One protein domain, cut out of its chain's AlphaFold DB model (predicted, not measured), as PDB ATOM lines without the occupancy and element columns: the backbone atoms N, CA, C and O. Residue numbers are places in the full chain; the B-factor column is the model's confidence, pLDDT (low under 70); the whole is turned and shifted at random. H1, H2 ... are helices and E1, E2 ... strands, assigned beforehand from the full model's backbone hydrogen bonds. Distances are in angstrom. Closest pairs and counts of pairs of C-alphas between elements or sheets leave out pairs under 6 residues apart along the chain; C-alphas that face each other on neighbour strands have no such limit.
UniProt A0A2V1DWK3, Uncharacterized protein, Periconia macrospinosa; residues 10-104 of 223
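AT A GLANCE: This is residues 10 to 104 of the 223 residues of an uncharacterized protein of Periconia macrospinosa (UniProt A0A2V1DWK3). With little regular structure, this is a strongly twisted antiparallel meander, E1 E2 E3 E4 strand beside strand, with residues 22 to 27 sticking out at one end and short H1 by E4. Loops 34 to 60 and 87 to 104 make up much of the rest. The 95 printed residues, 29 in named elements, are mostly strand by class and compact, radius of gyration of the C-alphas 13.1 A, spans 41 by 28 by 25 A.

HOW THE PARTS SIT: E1, residues 17 to 23, and E2, residues 26 to 33, form a hairpin at 152 degrees, N 19 to O 30 3.0 A. E2 and E3, residues 61 to 65, form another at 123 degrees, N 33 to O 61 2.8 A. E3 and E4, residues 74 to 77, form a third at 143 degrees, N 64 to O 76 2.9 A. H1, residues 82 to 86, only grazes the sheet; its closest C-alphas to E4 are Cys 83 and Cys 76, 5.8 A. Its O i to N i+4 pair is within hydrogen-bond range.

IN THESE COORDINATES: E1 begins at C-alpha 17 (32.422, -18.706, -51.509) and spans 18.8 A; E2 spans 23.3 A. H1 ends at C-alpha 86 (54.181, -17.284, -39.426).

THE WHOLE: The printed part has no cut. The E2 to E3 link is long, 27 residues. Residues 38 to 39, 41 to 44, 70 to 71, 101 and 104 have pLDDT under 70.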
ATOM      1  N   VAL A  10      29.498 -16.111 -55.100       89.50
ATOM      2  CA  VAL A  10      29.928 -17.087 -56.101       89.50
ATOM      3  C   VAL A  10      30.651 -18.213 -55.381       89.50
ATOM      4  O   VAL A  10      31.689 -17.996 -54.758       89.50
ATOM      5  N   CYS A  11      30.106 -19.423 -55.468       88.50
ATOM      6  CA  CYS A  11      30.760 -20.617 -54.941       88.50
ATOM      7  C   CYS A  11      31.907 -21.035 -55.869       88.50
ATOM      8  O   CYS A  11      31.741 -21.102 -57.087       88.50
ATOM      9  N   LEU A  12      33.060 -21.315 -55.278       88.38
ATOM     10  CA  LEU A  12      34.261 -21.810 -55.930       88.38
ATOM     11  C   LEU A  12      34.323 -23.335 -55.829       88.38
ATOM     12  O   LEU A  12      33.811 -23.938 -54.884       88.38
ATOM     13  N   ASP A  13      35.031 -23.952 -56.773       87.94
ATOM     14  CA  ASP A  13      35.193 -25.407 -56.828       87.94
ATOM     15  C   ASP A  13      35.842 -25.985 -55.562       87.94
ATOM     16  O   ASP A  13      35.579 -27.131 -55.219       87.94
ATOM     17  N   ASN A  14      36.665 -25.215 -54.845       84.81
ATOM     18  CA  ASN A  14      37.330 -25.632 -53.606       84.81
ATOM     19  C   ASN A  14      36.421 -25.613 -52.361       84.81
ATOM     20  O   ASN A  14      36.899 -25.861 -51.253       84.81
ATOM     21  N   GLY A  15      35.127 -25.320 -52.526       85.50
ATOM     22  CA  GLY A  15      34.152 -25.259 -51.434       85.50
ATOM     23  C   GLY A  15      34.115 -23.918 -50.695       85.50
ATOM     24  O   GLY A  15      33.360 -23.779 -49.731       85.50
ATOM     25  N   LEU A  16      34.899 -22.925 -51.129       89.94
ATOM     26  CA  LEU A  16      34.789 -21.549 -50.643       89.94
ATOM     27  C   LEU A  16      33.740 -20.772 -51.425       89.94
ATOM     28  O   LEU A  16      33.412 -21.096 -52.560       89.94
ATOM     29  N   CYS A  17      33.237 -19.702 -50.831       90.62
ATOM     30  CA  CYS A  17      32.422 -18.706 -51.509       90.62
ATOM     31  C   CYS A  17      33.205 -17.398 -51.595       90.62
ATOM     32  O   CYS A  17      33.939 -17.060 -50.662       90.62
ATOM     33  N   MET A  18      33.042 -16.663 -52.694       90.50
ATOM     34  CA  MET A  18      33.581 -15.319 -52.858       90.50
ATOM     35  C   MET A  18      32.498 -14.316 -53.236       90.50
ATOM     36  O   MET A  18      31.551 -14.651 -53.942       90.50
ATOM     37  N   SER A  19      32.671 -13.061 -52.842       90.00
ATOM     38  CA  SER A  19      31.917 -11.939 -53.399       90.00
ATOM     39  C   SER A  19      32.832 -10.758 -53.617       90.00
ATOM     40  O   SER A  19      33.820 -10.550 -52.909       90.00
ATOM     41  N   ASN A  20      32.474  -9.979 -54.629       89.94
ATOM     42  CA  ASN A  20      33.147  -8.738 -54.937       89.94
ATOM     43  C   ASN A  20      32.330  -7.572 -54.388       89.94
ATOM     44  O   ASN A  20      31.111  -7.521 -54.554       89.94
ATOM     45  N   TYR A  21      33.007  -6.622 -53.759       85.69
ATOM     46  CA  TYR A  21      32.405  -5.417 -53.209       85.69
ATOM     47  C   TYR A  21      33.293  -4.219 -53.527       85.69
ATOM     48  O   TYR A  21      34.508  -4.341 -53.660       85.69
ATOM     49  N   THR A  22      32.682  -3.050 -53.684       84.62
ATOM     50  CA  THR A  22      33.428  -1.825 -53.970       84.62
ATOM     51  C   THR A  22      33.626  -1.051 -52.682       84.62
ATOM     52  O   THR A  22      32.666  -0.531 -52.115       84.62
ATOM     53  N   GLU A  23      34.874  -0.918 -52.252       83.88
ATOM     54  CA  GLU A  23      35.263  -0.098 -51.110       83.88
ATOM     55  C   GLU A  23      36.301   0.923 -51.581       83.88
ATOM     56  O   GLU A  23      37.236   0.585 -52.303       83.88
ATOM     57  N   ASN A  24      36.118   2.204 -51.252       87.06
ATOM     58  CA  ASN A  24      37.024   3.282 -51.682       87.06
ATOM     59  C   ASN A  24      37.262   3.359 -53.208       87.06
ATOM     60  O   ASN A  24      38.349   3.718 -53.656       87.06
ATOM     61  N   LYS A  25      36.242   3.037 -54.021       85.19
ATOM     62  CA  LYS A  25      36.332   2.921 -55.496       85.19
ATOM     63  C   LYS A  25      37.279   1.816 -55.991       85.19
ATOM     64  O   LYS A  25      37.589   1.783 -57.179       85.19
ATOM     65  N   GLN A  26      37.714   0.915 -55.116       86.12
ATOM     66  CA  GLN A  26      38.457  -0.283 -55.480       86.12
ATOM     67  C   GLN A  26      37.561  -1.510 -55.359       86.12
ATOM     68  O   GLN A  26      36.766  -1.627 -54.426       86.12
ATOM     69  N   LEU A  27      37.687  -2.411 -56.329       84.12
ATOM     70  CA  LEU A  27      37.047  -3.714 -56.278       84.12
ATOM     71  C   LEU A  27      37.830  -4.585 -55.298       84.12
ATOM     72  O   LEU A  27      39.010  -4.849 -55.512       84.12
ATOM     73  N   GLN A  28      37.171  -4.996 -54.229       85.62
ATOM     74  CA  GLN A  28      37.702  -5.905 -53.232       85.62
ATOM     75  C   GLN A  28      36.986  -7.247 -53.351       85.62
ATOM     76  O   GLN A  28      35.790  -7.294 -53.649       85.62
ATOM     77  N   THR A  29      37.705  -8.333 -53.087       88.25
ATOM     78  CA  THR A  29      37.156  -9.692 -53.086       88.25
ATOM     79  C   THR A  29      37.251 -10.258 -51.681       88.25
ATOM     80  O   THR A  29      38.323 -10.280 -51.080       88.25
ATOM     81  N   GLN A  30      36.125 -10.712 -51.146       90.06
ATOM     82  CA  GLN A  30      36.055 -11.399 -49.862       90.06
ATOM     83  C   GLN A  30      35.810 -12.886 -50.087       90.06
ATOM     84  O   GLN A  30      35.044 -13.240 -50.975       90.06
ATOM     85  N   TYR A  31      36.406 -13.727 -49.238       92.06
ATOM     86  CA  TYR A  31      36.206 -15.173 -49.247       92.06
ATOM     87  C   TYR A  31      35.666 -15.648 -47.898       92.06
ATOM     88  O   TYR A  31      35.974 -15.081 -46.842       92.06
ATOM     89  N   TRP A  32      34.833 -16.680 -47.919       91.56
ATOM     90  CA  TRP A  32      34.323 -17.304 -46.705       91.56
ATOM     91  C   TRP A  32      33.909 -18.752 -46.935       91.56
ATOM     92  O   TRP A  32      33.704 -19.216 -48.055       91.56
ATOM     93  N   LEU A  33      33.759 -19.445 -45.818       89.75
ATOM     94  CA  LEU A  33      33.099 -20.734 -45.708       89.75
ATOM     95  C   LEU A  33      31.661 -20.518 -45.308       89.75
ATOM     96  O   LEU A  33      31.402 -19.715 -44.414       89.75
ATOM     97  N   ASN A  34      30.755 -21.268 -45.918       86.19
ATOM     98  CA  ASN A  34      29.365 -21.312 -45.495       86.19
ATOM     99  C   ASN A  34      29.084 -22.492 -44.564       86.19
ATOM    100  O   ASN A  34      29.935 -23.350 -44.313       86.19
ATOM    101  N   PHE A  35      27.868 -22.493 -44.026       78.06
ATOM    102  CA  PHE A  35      27.371 -23.569 -43.188       78.06
ATOM    103  C   PHE A  35      27.310 -24.893 -43.961       78.06
ATOM    104  O   PHE A  35      26.948 -24.957 -45.135       78.06
ATOM    105  N   CYS A  36      27.659 -25.969 -43.266       77.06
ATOM    106  CA  CYS A  36      27.430 -27.327 -43.721       77.06
ATOM    107  C   CYS A  36      25.936 -27.652 -43.590       77.06
ATOM    108  O   CYS A  36      25.325 -27.368 -42.561       77.06
ATOM    109  N   VAL A  37      25.346 -28.272 -44.617       73.88
ATOM    110  CA  VAL A  37      23.945 -28.735 -44.569       73.88
ATOM    111  C   VAL A  37      23.761 -29.816 -43.493       73.88
ATOM    112  O   VAL A  37      22.690 -29.944 -42.901       73.88
ATOM    113  N   TYR A  38      24.819 -30.569 -43.189       69.75
ATOM    114  CA  TYR A  38      24.823 -31.572 -42.134       69.75
ATOM    115  C   TYR A  38      25.249 -30.972 -40.788       69.75
ATOM    116  O   TYR A  38      26.224 -30.239 -40.668       69.75
ATOM    117  N   LYS A  39      24.547 -31.343 -39.714       65.62
ATOM    118  CA  LYS A  39      24.884 -30.898 -38.349       65.62
ATOM    119  C   LYS A  39      26.274 -31.365 -37.894       65.62
ATOM    120  O   LYS A  39      26.880 -30.753 -37.018       65.62
ATOM    121  N   ASN A  40      26.753 -32.476 -38.449       70.44
ATOM    122  CA  ASN A  40      28.049 -33.039 -38.117       70.44
ATOM    123  C   ASN A  40      29.072 -32.649 -39.184       70.44
ATOM    124  O   ASN A  40      29.045 -33.164 -40.291       70.44
ATOM    125  N   TRP A  41      30.014 -31.785 -38.826       67.19
ATOM    126  CA  TRP A  41      31.063 -31.317 -39.729       67.19
ATOM    127  C   TRP A  41      32.050 -32.409 -40.172       67.19
ATOM    128  O   TRP A  41      32.773 -32.220 -41.145       67.19
ATOM    129  N   SER A  42      32.051 -33.567 -39.504       66.94
ATOM    130  CA  SER A  42      32.829 -34.743 -39.908       66.94
ATOM    131  C   SER A  42      32.158 -35.580 -41.006       66.94
ATOM    132  O   SER A  42      32.745 -36.567 -41.449       66.94
ATOM    133  N   THR A  43      30.939 -35.245 -41.450       66.00
ATOM    134  CA  THR A  43      30.331 -35.947 -42.589       66.00
ATOM    135  C   THR A  43      30.999 -35.545 -43.903       66.00
ATOM    136  O   THR A  43      31.312 -34.365 -44.092       66.00
ATOM    137  N   PRO A  44      31.168 -36.487 -44.848       67.12
ATOM    138  CA  PRO A  44      31.564 -36.144 -46.207       67.12
ATOM    139  C   PRO A  44      30.593 -35.110 -46.797       67.12
ATOM    140  O   PRO A  44      29.383 -35.173 -46.583       67.12
ATOM    141  N   GLY A  45      31.146 -34.129 -47.504       72.19
ATOM    142  CA  GLY A  45      30.446 -32.984 -48.077       72.19
ATOM    143  C   GLY A  45      30.665 -31.681 -47.314       72.19
ATOM    144  O   GLY A  45      30.205 -30.642 -47.778       72.19
ATOM    145  N   CYS A  46      31.372 -31.710 -46.178       78.88
ATOM    146  CA  CYS A  46      31.563 -30.532 -45.339       78.88
ATOM    147  C   CYS A  46      33.012 -30.272 -44.963       78.88
ATOM    148  O   CYS A  46      33.821 -31.181 -44.814       78.88
ATOM    149  N   LEU A  47      33.324 -28.992 -44.801       82.25
ATOM    150  CA  LEU A  47      34.662 -28.521 -44.499       82.25
ATOM    151  C   LEU A  47      34.716 -28.081 -43.032       82.25
ATOM    152  O   LEU A  47      34.131 -27.060 -42.668       82.25
ATOM    153  N   ASP A  48      35.392 -28.849 -42.177       82.62
ATOM    154  CA  ASP A  48      35.506 -28.547 -40.745       82.62
ATOM    155  C   ASP A  48      36.799 -27.803 -40.417       82.62
ATOM    156  O   ASP A  48      37.682 -28.271 -39.694       82.62
ATOM    157  N   ILE A  49      36.928 -26.628 -41.013       87.19
ATOM    158  CA  ILE A  49      38.059 -25.729 -40.805       87.19
ATOM    159  C   ILE A  49      37.551 -24.392 -40.265       87.19
ATOM    160  O   ILE A  49      36.382 -24.038 -40.438       87.19
ATOM    161  N   CYS A  50      38.435 -23.633 -39.617       90.25
ATOM    162  CA  CYS A  50      38.117 -22.308 -39.079       90.25
ATOM    163  C   CYS A  50      36.933 -22.290 -38.095       90.25
ATOM    164  O   CYS A  50      36.265 -21.268 -37.958       90.25
ATOM    165  N   SER A  51      36.677 -23.395 -37.387       87.00
ATOM    166  CA  SER A  51      35.557 -23.521 -36.445       87.00
ATOM    167  C   SER A  51      35.569 -22.435 -35.363       87.00
ATOM    168  O   SER A  51      34.526 -21.865 -35.060       87.00
ATOM    169  N   GLY A  52      36.751 -22.067 -34.855       84.44
ATOM    170  CA  GLY A  52      36.924 -20.967 -33.897       84.44
ATOM    171  C   GLY A  52      36.734 -19.556 -34.473       84.44
ATOM    172  O   GLY A  52      36.726 -18.592 -33.715       84.44
ATOM    173  N   SER A  53      36.596 -19.418 -35.794       86.12
ATOM    174  CA  SER A  53      36.405 -18.138 -36.494       86.12
ATOM    175  C   SER A  53      35.048 -18.039 -37.194       86.12
ATOM    176  O   SER A  53      34.831 -17.100 -37.961       86.12
ATOM    177  N   ARG A  54      34.150 -19.008 -36.973       86.94
ATOM    178  CA  ARG A  54      32.781 -18.950 -37.490       86.94
ATOM    179  C   ARG A  54      31.989 -17.884 -36.743       86.94
ATOM    180  O   ARG A  54      32.027 -17.802 -35.518       86.94
ATOM    181  N   ASP A  55      31.265 -17.078 -37.500       85.19
ATOM    182  CA  ASP A  55      30.311 -16.119 -36.975       85.19
ATOM    183  C   ASP A  55      29.099 -16.859 -36.385       85.19
ATOM    184  O   ASP A  55      28.545 -17.767 -37.003       85.19
ATOM    185  N   ASN A  56      28.687 -16.480 -35.174       80.31
ATOM    186  CA  ASN A  56      27.633 -17.189 -34.444       80.31
ATOM    187  C   ASN A  56      26.233 -16.990 -35.046       80.31
ATOM    188  O   ASN A  56      25.345 -17.797 -34.783       80.31
ATOM    189  N   ASN A  57      26.024 -15.929 -35.829       80.12
ATOM    190  CA  ASN A  57      24.729 -15.622 -36.430       80.12
ATOM    191  C   ASN A  57      24.553 -16.301 -37.791       80.12
ATOM    192  O   ASN A  57      23.451 -16.718 -38.132       80.12
ATOM    193  N   THR A  58      25.624 -16.379 -38.576       80.56
ATOM    194  CA  THR A  58      25.600 -16.876 -39.960       80.56
ATOM    195  C   THR A  58      26.180 -18.283 -40.097       80.56
ATOM    196  O   THR A  58      25.901 -18.971 -41.074       80.56
ATOM    197  N   GLY A  59      26.981 -18.734 -39.126       80.19
ATOM    198  CA  GLY A  59      27.730 -19.991 -39.207       80.19
ATOM    199  C   GLY A  59      28.883 -19.953 -40.214       80.19
ATOM    200  O   GLY A  59      29.552 -20.969 -40.418       80.19
ATOM    201  N   SER A  60      29.131 -18.796 -40.830       87.06
ATOM    202  CA  SER A  60      30.138 -18.608 -41.866       87.06
ATOM    203  C   SER A  60      31.473 -18.191 -41.254       87.06
ATOM    204  O   SER A  60      31.512 -17.445 -40.280       87.06
ATOM    205  N   ALA A  61      32.588 -18.643 -41.822       91.44
ATOM    206  CA  ALA A  61      33.925 -18.218 -41.393       91.44
ATOM    207  C   ALA A  61      34.614 -17.430 -42.502       91.44
ATOM    208  O   ALA A  61      34.693 -17.898 -43.637       91.44
ATOM    209  N   ARG A  62      35.153 -16.253 -42.171       92.62
ATOM    210  CA  ARG A  62      35.984 -15.482 -43.106       92.62
ATOM    211  C   ARG A  62      37.265 -16.237 -43.424       92.62
ATOM    212  O   ARG A  62      37.850 -16.865 -42.539       92.62
ATOM    213  N   MET A  63      37.690 -16.148 -44.679       92.06
ATOM    214  CA  MET A  63      38.953 -16.708 -45.130       92.06
ATOM    215  C   MET A  63      39.748 -15.677 -45.911       92.06
ATOM    216  O   MET A  63      39.200 -14.920 -46.709       92.06
ATOM    217  N   THR A  64      41.054 -15.679 -45.683       92.69
ATOM    218  CA  THR A  64      41.995 -14.783 -46.347       92.69
ATOM    219  C   THR A  64      43.044 -15.628 -47.067       92.69
ATOM    220  O   THR A  64      43.691 -16.452 -46.417       92.69
ATOM    221  N   PRO A  65      43.224 -15.489 -48.388       93.00
ATOM    222  CA  PRO A  65      44.217 -16.271 -49.112       93.00
ATOM    223  C   PRO A  65      45.640 -15.837 -48.735       93.00
ATOM    224  O   PRO A  65      45.906 -14.671 -48.440       93.00
ATOM    225  N   CYS A  66      46.578 -16.785 -48.761       91.75
ATOM    226  CA  CYS A  66      48.003 -16.486 -48.605       91.75
ATOM    227  C   CYS A  66      48.636 -15.894 -49.867       91.75
ATOM    228  O   CYS A  66      49.699 -15.279 -49.785       91.75
ATOM    229  N   GLY A  67      48.004 -16.106 -51.022       82.81
ATOM    230  CA  GLY A  67      48.312 -15.420 -52.273       82.81
ATOM    231  C   GLY A  67      47.247 -14.380 -52.618       82.81
ATOM    232  O   GLY A  67      46.227 -14.280 -51.952       82.81
ATOM    233  N   ASN A  68      47.459 -13.637 -53.701       71.50
ATOM    234  CA  ASN A  68      46.496 -12.643 -54.188       71.50
ATOM    235  C   ASN A  68      45.520 -13.215 -55.234       71.50
ATOM    236  O   ASN A  68      44.891 -12.448 -55.956       71.50
ATOM    237  N   ASP A  69      45.433 -14.540 -55.367       70.00
ATOM    238  CA  ASP A  69      44.715 -15.204 -56.458       70.00
ATOM    239  C   ASP A  69      43.656 -16.191 -55.926       70.00
ATOM    240  O   ASP A  69      43.920 -16.881 -54.933       70.00
ATOM    241  N   PRO A  70      42.476 -16.294 -56.570       64.88
ATOM    242  CA  PRO A  70      41.407 -17.221 -56.181       64.88
ATOM    243  C   PRO A  70      41.789 -18.707 -56.264       64.88
ATOM    244  O   PRO A  70      41.130 -19.541 -55.646       64.88
ATOM    245  N   THR A  71      42.850 -19.060 -56.994       69.81
ATOM    246  CA  THR A  71      43.390 -20.428 -57.087       69.81
ATOM    247  C   THR A  71      44.368 -20.769 -55.967       69.81
ATOM    248  O   THR A  71      44.937 -21.865 -55.959       69.81
ATOM    249  N   SER A  72      44.584 -19.857 -55.011       78.88
ATOM    250  CA  SER A  72      45.453 -20.137 -53.874       78.88
ATOM    251  C   SER A  72      45.001 -21.417 -53.171       78.88
ATOM    252  O   SER A  72      43.833 -21.593 -52.833       78.88
ATOM    253  N   THR A  73      45.938 -22.329 -52.932       88.00
ATOM    254  CA  THR A  73      45.673 -23.543 -52.155       88.00
ATOM    255  C   THR A  73      45.870 -23.313 -50.666       88.00
ATOM    256  O   THR A  73      45.600 -24.220 -49.897       88.00
ATOM    257  N   SER A  74      46.348 -22.142 -50.236       91.31
ATOM    258  CA  SER A  74      46.720 -21.868 -48.845       91.31
ATOM    259  C   SER A  74      45.971 -20.658 -48.306       91.31
ATOM    260  O   SER A  74      45.976 -19.591 -48.921       91.31
ATOM    261  N   TRP A  75      45.366 -20.818 -47.132       92.31
ATOM    262  CA  TRP A  75      44.407 -19.867 -46.588       92.31
ATOM    263  C   TRP A  75      44.558 -19.679 -45.079       92.31
ATOM    264  O   TRP A  75      44.891 -20.613 -44.352       92.31
ATOM    265  N   CYS A  76      44.233 -18.481 -44.607       93.88
ATOM    266  CA  CYS A  76      44.046 -18.160 -43.199       93.88
ATOM    267  C   CYS A  76      42.569 -18.075 -42.848       93.88
ATOM    268  O   CYS A  76      41.757 -17.578 -43.628       93.88
ATOM    269  N   CYS A  77      42.243 -18.483 -41.627       93.69
ATOM    270  CA  CYS A  77      40.968 -18.161 -41.006       93.69
ATOM    271  C   CYS A  77      40.965 -16.691 -40.556       93.69
ATOM    272  O   CYS A  77      41.941 -16.219 -39.974       93.69
ATOM    273  N   GLY A  78      39.861 -15.985 -40.786       92.25
ATOM    274  CA  GLY A  78      39.697 -14.578 -40.424       92.25
ATOM    275  C   GLY A  78      40.027 -13.604 -41.557       92.25
ATOM    276  O   GLY A  78      39.994 -13.955 -42.736       92.25
ATOM    277  N   ASN A  79      40.304 -12.356 -41.173       91.06
ATOM    278  CA  ASN A  79      40.451 -11.204 -42.070       91.06
ATOM    279  C   ASN A  79      41.908 -10.849 -42.407       91.06
ATOM    280  O   ASN A  79      42.137  -9.894 -43.146       91.06
ATOM    281  N   THR A  80      42.886 -11.552 -41.829       91.12
ATOM    282  CA  THR A  80      44.314 -11.264 -42.024       91.12
ATOM    283  C   THR A  80      45.047 -12.470 -42.598       91.12
ATOM    284  O   THR A  80      44.611 -13.615 -42.465       91.12
ATOM    285  N   ASN A  81      46.188 -12.210 -43.239       92.50
ATOM    286  CA  ASN A  81      47.080 -13.230 -43.784       92.50
ATOM    287  C   ASN A  81      48.296 -13.505 -42.872       92.50
ATOM    288  O   ASN A  81      49.281 -14.098 -43.314       92.50
ATOM    289  N   ASP A  82      48.241 -13.120 -41.590       93.00
ATOM    290  CA  ASP A  82      49.361 -13.269 -40.641       93.00
ATOM    291  C   ASP A  82      49.796 -14.736 -40.478       93.00
ATOM    292  O   ASP A  82      50.981 -15.053 -40.304       93.00
ATOM    293  N   CYS A  83      48.836 -15.660 -40.597       93.25
ATOM    294  CA  CYS A  83      49.086 -17.099 -40.551       93.25
ATOM    295  C   CYS A  83      50.026 -17.551 -41.690       93.25
ATOM    296  O   CYS A  83      50.851 -18.449 -41.516       93.25
ATOM    297  N   CYS A  84      49.988 -16.873 -42.842       92.88
ATOM    298  CA  CYS A  84      50.827 -17.166 -44.002       92.88
ATOM    299  C   CYS A  84      52.286 -16.764 -43.791       92.88
ATOM    300  O   CYS A  84      53.179 -17.392 -44.370       92.88
ATOM    301  N   ILE A  85      52.527 -15.727 -42.986       90.88
ATOM    302  CA  ILE A  85      53.867 -15.230 -42.653       90.88
ATOM    303  C   ILE A  85      54.495 -16.149 -41.606       90.88
ATOM    304  O   ILE A  85      55.610 -16.634 -41.778       90.88
ATOM    305  N   THR A  86      53.740 -16.438 -40.547       90.50
ATOM    306  CA  THR A  86      54.181 -17.284 -39.426       90.50
ATOM    307  C   THR A  86      54.175 -18.781 -39.749       90.50
ATOM    308  O   THR A  86      54.684 -19.575 -38.960       90.50
ATOM    309  N   LYS A  87      53.583 -19.178 -40.886       88.94
ATOM    310  CA  LYS A  87      53.370 -20.575 -41.313       88.94
ATOM    311  C   LYS A  87      52.621 -21.426 -40.284       88.94
ATOM    312  O   LYS A  87      52.713 -22.648 -40.299       88.94
ATOM    313  N   THR A  88      51.861 -20.783 -39.404       88.56
ATOM    314  CA  THR A  88      51.136 -21.435 -38.315       88.56
ATOM    315  C   THR A  88      49.647 -21.239 -38.532       88.56
ATOM    316  O   THR A  88      49.207 -20.114 -38.717       88.56
ATOM    317  N   GLY A  89      48.862 -22.321 -38.513       88.56
ATOM    318  CA  GLY A  89      47.412 -22.241 -38.739       88.56
ATOM    319  C   GLY A  89      47.007 -21.979 -40.196       88.56
ATOM    320  O   GLY A  89      45.867 -21.602 -40.445       88.56
ATOM    321  N   VAL A  90      47.922 -22.183 -41.151       92.69
ATOM    322  CA  VAL A  90      47.608 -22.169 -42.587       92.69
ATOM    323  C   VAL A  90      46.789 -23.408 -42.931       92.69
ATOM    324  O   VAL A  90      47.178 -24.529 -42.601       92.69
ATOM    325  N   ILE A  91      45.677 -23.204 -43.627       91.44
ATOM    326  CA  ILE A  91      44.818 -24.265 -44.137       91.44
ATOM    327  C   ILE A  91      45.121 -24.489 -45.611       91.44
ATOM    328  O   ILE A  91      45.085 -23.544 -46.399       91.44
ATOM    329  N   ASN A  92      45.388 -25.740 -45.982       90.56
ATOM    330  CA  ASN A  92      45.567 -26.115 -47.375       90.56
ATOM    331  C   ASN A  92      44.279 -26.712 -47.936       90.56
ATOM    332  O   ASN A  92      43.821 -27.752 -47.464       90.56
ATOM    333  N   LEU A  93      43.711 -26.049 -48.939       87.50
ATOM    334  CA  LEU A  93      42.514 -26.484 -49.643       87.50
ATOM    335  C   LEU A  93      42.865 -26.978 -51.044       87.50
ATOM    336  O   LEU A  93      43.680 -26.350 -51.726       87.50
ATOM    337  N   PRO A  94      42.262 -28.093 -51.490       83.44
ATOM    338  CA  PRO A  94      42.388 -28.521 -52.870       83.44
ATOM    339  C   PRO A  94      41.686 -27.514 -53.782       83.44
ATOM    340  O   PRO A  94      40.740 -26.853 -53.375       83.44
ATOM    341  N   ILE A  95      42.109 -27.431 -55.042       83.81
ATOM    342  CA  ILE A  95      41.468 -26.554 -56.042       83.81
ATOM    343  C   ILE A  95      40.017 -26.991 -56.309       83.81
ATOM    344  O   ILE A  95      39.169 -26.167 -56.636       83.81
ATOM    345  N   LYS A  96      39.732 -28.287 -56.139       85.56
ATOM    346  CA  LYS A  96      38.397 -28.873 -56.233       85.56
ATOM    347  C   LYS A  96      38.070 -29.641 -54.967       85.56
ATOM    348  O   LYS A  96      38.857 -30.478 -54.530       85.56
ATOM    349  N   PHE A  97      36.901 -29.373 -54.413       81.94
ATOM    350  CA  PHE A  97      36.341 -30.091 -53.293       81.94
ATOM    351  C   PHE A  97      35.689 -31.373 -53.809       81.94
ATOM    352  O   PHE A  97      34.726 -31.343 -54.570       81.94
ATOM    353  N   ASP A  98      36.233 -32.513 -53.404       79.19
ATOM    354  CA  ASP A  98      35.748 -33.846 -53.775       79.19
ATOM    355  C   ASP A  98      34.699 -34.385 -52.787       79.19
ATOM    356  O   ASP A  98      34.351 -35.565 -52.814       79.19
ATOM    357  N   GLY A  99      34.202 -33.530 -51.886       72.31
ATOM    358  CA  GLY A  99      33.260 -33.925 -50.848       72.31
ATOM    359  C   GLY A  99      33.906 -34.690 -49.694       72.31
ATOM    360  O   GLY A  99      33.185 -35.225 -48.853       72.31
ATOM    361  N   LYS A 100      35.237 -34.770 -49.589       72.62
ATOM    362  CA  LYS A 100      35.863 -35.335 -48.388       72.62
ATOM    363  C   LYS A 100      35.917 -34.302 -47.277       72.62
ATOM    364  O   LYS A 100      36.248 -33.144 -47.506       72.62
ATOM    365  N   ALA A 101      35.616 -34.737 -46.056       68.12
ATOM    366  CA  ALA A 101      35.771 -33.881 -44.893       68.12
ATOM    367  C   ALA A 101      37.249 -33.501 -44.733       68.12
ATOM    368  O   ALA A 101      38.103 -34.365 -44.536       68.12
ATOM    369  N   ILE A 102      37.544 -32.206 -44.836       72.50
ATOM    370  CA  ILE A 102      38.861 -31.654 -44.523       72.50
ATOM    371  C   ILE A 102      38.737 -31.031 -43.143       72.50
ATOM    372  O   ILE A 102      37.951 -30.106 -42.945       72.50
ATOM    373  N   SER A 103      39.502 -31.561 -42.195       72.38
ATOM    374  CA  SER A 103      39.632 -30.990 -40.861       72.38
ATOM    375  C   SER A 103      40.998 -30.334 -40.736       72.38
ATOM    376  O   SER A 103      41.997 -30.848 -41.247       72.38
ATOM    377  N   SER A 104      41.054 -29.188 -40.060       65.62
ATOM    378  CA  SER A 104      42.313 -28.508 -39.773       65.62
ATOM    379  C   SER A 104      43.061 -29.253 -38.665       65.62
ATOM    380  O   SER A 104      43.134 -28.791 -37.526       65.62
TER     381      SER A 104